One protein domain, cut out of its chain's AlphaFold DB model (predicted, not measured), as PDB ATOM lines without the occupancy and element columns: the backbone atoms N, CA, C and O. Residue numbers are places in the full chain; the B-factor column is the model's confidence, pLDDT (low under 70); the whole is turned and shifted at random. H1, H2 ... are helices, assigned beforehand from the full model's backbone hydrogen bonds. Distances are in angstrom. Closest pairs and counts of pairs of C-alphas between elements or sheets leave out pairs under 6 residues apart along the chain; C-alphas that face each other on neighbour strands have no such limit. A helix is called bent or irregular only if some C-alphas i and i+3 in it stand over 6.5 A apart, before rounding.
ATOM      1  N   ASP A  34     -34.664 -15.539 -21.342       95.25
ATOM      2  CA  ASP A  34     -34.983 -16.641 -20.440       95.25
ATOM      3  C   ASP A  34     -33.887 -17.713 -20.458       95.25
ATOM      4  O   ASP A  34     -33.179 -17.910 -21.447       95.25
ATOM      5  N   GLU A  35     -33.766 -18.466 -19.364       92.88
ATOM      6  CA  GLU A  35     -32.778 -19.547 -19.259       92.88
ATOM      7  C   GLU A  35     -32.930 -20.579 -20.388       92.88
ATOM      8  O   GLU A  35     -31.938 -21.034 -20.959       92.88
ATOM      9  N   GLN A  36     -34.173 -20.908 -20.746       94.06
ATOM     10  CA  GLN A  36     -34.470 -21.838 -21.835       94.06
ATOM     11  C   GLN A  36     -34.031 -21.290 -23.200       94.06
ATOM     12  O   GLN A  36     -33.500 -22.048 -24.006       94.06
ATOM     13  N   ASP A  37     -34.166 -19.982 -23.451       95.19
ATOM     14  CA  ASP A  37     -33.656 -19.364 -24.685       95.19
ATOM     15  C   ASP A  37     -32.130 -19.497 -24.770       95.19
ATOM     16  O   ASP A  37     -31.584 -19.901 -25.797       95.19
ATOM     17  N   LEU A  38     -31.428 -19.259 -23.659       95.31
ATOM     18  CA  LEU A  38     -29.974 -19.419 -23.602       95.31
ATOM     19  C   LEU A  38     -29.534 -20.871 -23.833       95.31
ATOM     20  O   LEU A  38     -28.502 -21.088 -24.470       95.31
ATOM     21  N   LYS A  39     -30.301 -21.858 -23.358       94.56
ATOM     22  CA  LYS A  39     -30.053 -23.285 -23.622       94.56
ATOM     23  C   LYS A  39     -30.287 -23.659 -25.080       94.56
ATOM     24  O   LYS A  39     -29.423 -24.277 -25.700       94.56
ATOM     25  N   ASN A  40     -31.404 -23.215 -25.652       95.12
ATOM     26  CA  ASN A  40     -31.743 -23.439 -27.059       95.12
ATOM     27  C   ASN A  40     -30.708 -22.818 -28.003       95.12
ATOM     28  O   ASN A  40     -30.386 -23.381 -29.044       95.12
ATOM     29  N   ARG A  41     -30.147 -21.667 -27.619       96.00
ATOM     30  CA  ARG A  41     -29.065 -20.994 -28.349       96.00
ATOM     31  C   ARG A  41     -27.681 -21.580 -28.063       96.00
ATOM     32  O   ARG A  41     -26.692 -21.031 -28.545       96.00
ATOM     33  N   HIS A  42     -27.600 -22.660 -27.284       92.62
ATOM     34  CA  HIS A  42     -26.364 -23.322 -26.859       92.62
ATOM     35  C   HIS A  42     -25.369 -22.404 -26.124       92.62
ATOM     36  O   HIS A  42     -24.164 -22.640 -26.146       92.62
ATOM     37  N   ILE A  43     -25.870 -21.356 -25.462       93.56
ATOM     38  CA  ILE A  43     -25.079 -20.466 -24.601       93.56
ATOM     39  C   ILE A  43     -24.953 -21.085 -23.204       93.56
ATOM     40  O   ILE A  43     -23.857 -21.146 -22.650       93.56
ATOM     41  N   LEU A  44     -26.068 -21.561 -22.642       92.19
ATOM     42  CA  LEU A  44     -26.081 -22.344 -21.408       92.19
ATOM     43  C   LEU A  44     -26.179 -23.833 -21.754       92.19
ATOM     44  O   LEU A  44     -26.936 -24.217 -22.640       92.19
ATOM     45  N   LEU A  45     -25.430 -24.686 -21.055       91.44
ATOM     46  CA  LEU A  45     -25.534 -26.129 -21.257       91.44
ATOM     47  C   LEU A  45     -26.852 -26.635 -20.667       91.44
ATOM     48  O   LEU A  45     -27.160 -26.372 -19.502       91.44
ATOM     49  N   ASP A  46     -27.606 -27.408 -21.447       90.50
ATOM     50  CA  ASP A  46     -28.797 -28.090 -20.946       90.50
ATOM     51  C   ASP A  46     -28.412 -29.412 -20.272       90.50
ATOM     52  O   ASP A  46     -28.539 -30.500 -20.828       90.50
ATOM     53  N   THR A  47     -27.845 -29.308 -19.072       89.50
ATOM     54  CA  THR A  47     -27.493 -30.469 -18.254       89.50
ATOM     55  C   THR A  47     -27.892 -30.263 -16.802       89.50
ATOM     56  O   THR A  47     -27.846 -29.158 -16.267       89.50
ATOM     57  N   THR A  48     -28.262 -31.360 -16.147       91.06
ATOM     58  CA  THR A  48     -28.536 -31.414 -14.708       91.06
ATOM     59  C   THR A  48     -27.264 -31.586 -13.873       91.06
ATOM     60  O   THR A  48     -27.324 -31.549 -12.645       91.06
ATOM     61  N   ALA A  49     -26.104 -31.769 -14.513       91.06
ATOM     62  CA  ALA A  49     -24.832 -31.893 -13.816       91.06
ATOM     63  C   ALA A  49     -24.370 -30.558 -13.224       91.06
ATOM     64  O   ALA A  49     -24.476 -29.494 -13.842       91.06
ATOM     65  N   ALA A  50     -23.775 -30.642 -12.033       92.19
ATOM     66  CA  ALA A  50     -23.159 -29.500 -11.374       92.19
ATOM     67  C   ALA A  50     -22.101 -28.840 -12.286       92.19
ATOM     68  O   ALA A  50     -21.385 -29.569 -12.980       92.19
ATOM     69  N   PRO A  51     -21.924 -27.502 -12.242       91.81
ATOM     70  CA  PRO A  51     -21.010 -26.769 -13.129       91.81
ATOM     71  C   PRO A  51     -19.593 -27.357 -13.223       91.81
ATOM     72  O   PRO A  51     -19.020 -27.424 -14.306       91.81
ATOM     73  N   ALA A  52     -19.055 -27.872 -12.113       94.19
ATOM     74  CA  ALA A  52     -17.725 -28.485 -12.065       94.19
ATOM     75  C   ALA A  52     -17.598 -29.798 -12.870       94.19
ATOM     76  O   ALA A  52     -16.496 -30.165 -13.273       94.19
ATOM     77  N   LEU A  53     -18.703 -30.516 -13.109       95.06
ATOM     78  CA  LEU A  53     -18.723 -31.810 -13.802       95.06
ATOM     79  C   LEU A  53     -19.155 -31.713 -15.268       95.06
ATOM     80  O   LEU A  53     -18.960 -32.673 -16.013       95.06
ATOM     81  N   GLN A  54     -19.703 -30.576 -15.703       93.62
ATOM     82  CA  GLN A  54     -20.242 -30.416 -17.059       93.62
ATOM     83  C   GLN A  54     -19.190 -30.708 -18.136       93.62
ATOM     84  O   GLN A  54     -19.473 -31.401 -19.111       93.62
ATOM     85  N   ALA A  55     -17.945 -30.271 -17.919       93.19
ATOM     86  CA  ALA A  55     -16.837 -30.550 -18.831       93.19
ATOM     87  C   ALA A  55     -16.553 -32.056 -18.964       93.19
ATOM     88  O   ALA A  55     -16.370 -32.560 -20.070       93.19
ATOM     89  N   LYS A  56     -16.563 -32.791 -17.844       95.12
ATOM     90  CA  LYS A  56     -16.330 -34.244 -17.833       95.12
ATOM     91  C   LYS A  56     -17.488 -35.020 -18.449       95.12
ATOM     92  O   LYS A  56     -17.255 -35.993 -19.160       95.12
ATOM     93  N   GLN A  57     -18.721 -34.574 -18.227       95.00
ATOM     94  CA  GLN A  57     -19.892 -35.146 -18.884       95.00
ATOM     95  C   GLN A  57     -19.826 -34.965 -20.406       95.00
ATOM     96  O   GLN A  57     -20.026 -35.934 -21.135       95.00
ATOM     97  N   ALA A  58     -19.492 -33.763 -20.883       93.75
ATOM     98  CA  ALA A  58     -19.342 -33.492 -22.311       93.75
ATOM     99  C   ALA A  58     -18.194 -34.308 -22.936       93.75
ATOM    100  O   ALA A  58     -18.310 -34.783 -24.065       93.75
ATOM    101  N   GLU A  59     -17.092 -34.507 -22.206       96.12
ATOM    102  CA  GLU A  59     -15.987 -35.375 -22.630       96.12
ATOM    103  C   GLU A  59     -16.443 -36.833 -22.790       96.12
ATOM    104  O   GLU A  59     -16.198 -37.442 -23.832       96.12
ATOM    105  N   LEU A  60     -17.166 -37.375 -21.805       96.44
ATOM    106  CA  LEU A  60     -17.727 -38.726 -21.871       96.44
ATOM    107  C   LEU A  60     -18.709 -38.877 -23.039       96.44
ATOM    108  O   LEU A  60     -18.688 -39.882 -23.747       96.44
ATOM    109  N   GLU A  61     -19.576 -37.890 -23.254       96.06
ATOM    110  CA  GLU A  61     -20.521 -37.893 -24.368       96.06
ATOM    111  C   GLU A  61     -19.793 -37.887 -25.717       96.06
ATOM    112  O   GLU A  61     -20.096 -38.707 -26.585       96.06
ATOM    113  N   ARG A  62     -18.760 -37.051 -25.872       97.56
ATOM    114  CA  ARG A  62     -17.902 -37.051 -27.066       97.56
ATOM    115  C   ARG A  62     -17.238 -38.404 -27.293       97.56
ATOM    116  O   ARG A  62     -17.221 -38.871 -28.432       97.56
ATOM    117  N   GLN A  63     -16.714 -39.038 -26.245       98.12
ATOM    118  CA  GLN A  63     -16.126 -40.378 -26.343       98.12
ATOM    119  C   GLN A  63     -17.171 -41.398 -26.805       98.12
ATOM    120  O   GLN A  63     -16.948 -42.093 -27.792       98.12
ATOM    121  N   ARG A  64     -18.363 -41.403 -26.197       98.12
ATOM    122  CA  ARG A  64     -19.472 -42.288 -26.594       98.12
ATOM    123  C   ARG A  64     -19.898 -42.094 -28.049       98.12
ATOM    124  O   ARG A  64     -20.104 -43.081 -28.754       98.12
ATOM    125  N   ILE A  65     -20.029 -40.846 -28.504       98.19
ATOM    126  CA  ILE A  65     -20.363 -40.524 -29.899       98.19
ATOM    127  C   ILE A  65     -19.253 -41.017 -30.833       98.19
ATOM    128  O   ILE A  65     -19.541 -41.623 -31.862       98.19
ATOM    129  N   THR A  66     -17.991 -40.810 -30.455       98.31
ATOM    130  CA  THR A  66     -16.823 -41.236 -31.239       98.31
ATOM    131  C   THR A  66     -16.756 -42.755 -31.362       98.31
ATOM    132  O   THR A  66     -16.570 -43.276 -32.463       98.31
ATOM    133  N   ASP A  67     -16.967 -43.478 -30.266       98.19
ATOM    134  CA  ASP A  67     -16.970 -44.941 -30.246       98.19
ATOM    135  C   ASP A  67     -18.127 -45.513 -31.072       98.19
ATOM    136  O   ASP A  67     -17.944 -46.468 -31.834       98.19
ATOM    137  N   ASN A  68     -19.313 -44.903 -30.977       98.31
ATOM    138  CA  ASN A  68     -20.466 -45.283 -31.789       98.31
ATOM    139  C   ASN A  68     -20.190 -45.047 -33.283       98.31
ATOM    140  O   ASN A  68     -20.350 -45.965 -34.090       98.31
ATOM    141  N   LEU A  69     -19.683 -43.864 -33.641       98.06
ATOM    142  CA  LEU A  69     -19.300 -43.544 -35.013       98.06
ATOM    143  C   LEU A  69     -18.261 -44.536 -35.541       98.06
ATOM    144  O   LEU A  69     -18.418 -45.062 -36.641       98.06
ATOM    145  N   LYS A  70     -17.236 -44.858 -34.746       98.19
ATOM    146  CA  LYS A  70     -16.205 -45.839 -35.105       98.19
ATOM    147  C   LYS A  70     -16.805 -47.221 -35.373       98.19
ATOM    148  O   LYS A  70     -16.455 -47.850 -36.369       98.19
ATOM    149  N   LYS A  71     -17.742 -47.675 -34.534       97.88
ATOM    150  CA  LYS A  71     -18.476 -48.935 -34.740       97.88
ATOM    151  C   LYS A  71     -19.330 -48.907 -36.014       97.88
ATOM    152  O   LYS A  71     -19.392 -49.915 -36.719       97.88
ATOM    153  N   GLY A  72     -19.981 -47.781 -36.312       97.62
ATOM    154  CA  GLY A  72     -20.775 -47.594 -37.530       97.62
ATOM    155  C   GLY A  72     -19.919 -47.603 -38.797       97.62
ATOM    156  O   GLY A  72     -20.260 -48.275 -39.765       97.62
ATOM    157  N   LEU A  73     -18.768 -46.925 -38.766       97.12
ATOM    158  CA  LEU A  73     -17.816 -46.893 -39.877       97.12
ATOM    159  C   LEU A  73     -17.173 -48.260 -40.136       97.12
ATOM    160  O   LEU A  73     -16.986 -48.620 -41.293       97.12
ATOM    161  N   ALA A  74     -16.882 -49.038 -39.088       97.31
ATOM    162  CA  ALA A  74     -16.335 -50.389 -39.228       97.31
ATOM    163  C   ALA A  74     -17.305 -51.365 -39.918       97.31
ATOM    164  O   ALA A  74     -16.866 -52.265 -40.624       97.31
ATOM    165  N   ASN A  75     -18.616 -51.174 -39.737       96.38
ATOM    166  CA  ASN A  75     -19.663 -51.998 -40.352       96.38
ATOM    167  C   ASN A  75     -20.312 -51.320 -41.567       96.38
ATOM    168  O   ASN A  75     -21.444 -51.648 -41.930       96.38
ATOM    169  N   ARG A  76     -19.645 -50.331 -42.166       97.25
ATOM    170  CA  ARG A  76     -20.195 -49.577 -43.289       97.25
ATOM    171  C   ARG A  76     -20.330 -50.492 -44.516       97.25
ATOM    172  O   ARG A  76     -19.324 -51.038 -44.958       97.25
ATOM    173  N   PRO A  77     -21.532 -50.640 -45.101       97.06
ATOM    174  CA  PRO A  77     -21.698 -51.385 -46.343       97.06
ATOM    175  C   PRO A  77     -21.006 -50.696 -47.521       97.06
ATOM    176  O   PRO A  77     -21.003 -49.466 -47.621       97.06
TER     177      PRO A  77
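Overview. This is residues 34 to 77 of the 180 residues of an uncharacterized protein of Zasmidium cellare ATCC 36951 (UniProt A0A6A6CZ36). A short helix, H1, leads through a looping link to one long helix, H2, whose free-standing residues 59 to 74 stick out with the tail 75 to 77 and make most of the length. The two helices do not pack on each other. The 44 printed residues hold two named helices, H1 then H2, and no named strand: all helix. The whole is extended, a rod of 45 by 22 by 12 A, with a radius of gyration of the C-alphas of 14.5 A.

Arrangement. H1, residues 35 to 40, and H2, residues 51 to 74, are apart, with no C-alpha of the one within 8 A of the other. In H1 every O i to N i+4 pair is within hydrogen-bond range; in H2, 18 of 20 are.

Along the chain. H1 begins at C-alpha 35 (-32.778, -19.547, -19.259). H2 is 35.5 A long and ends at C-alpha 74 (-16.335, -50.389, -39.228). It is irregular: C-alphas 52 and 55 are 7.1 A apart.

Size, cuts and confidence. The C-alphas farthest apart, Asp 34 and Pro 77, are 45.3 A apart. The printed part has no cut, its link of 10 residues is short, and no printed residue is under 70 in pLDDT.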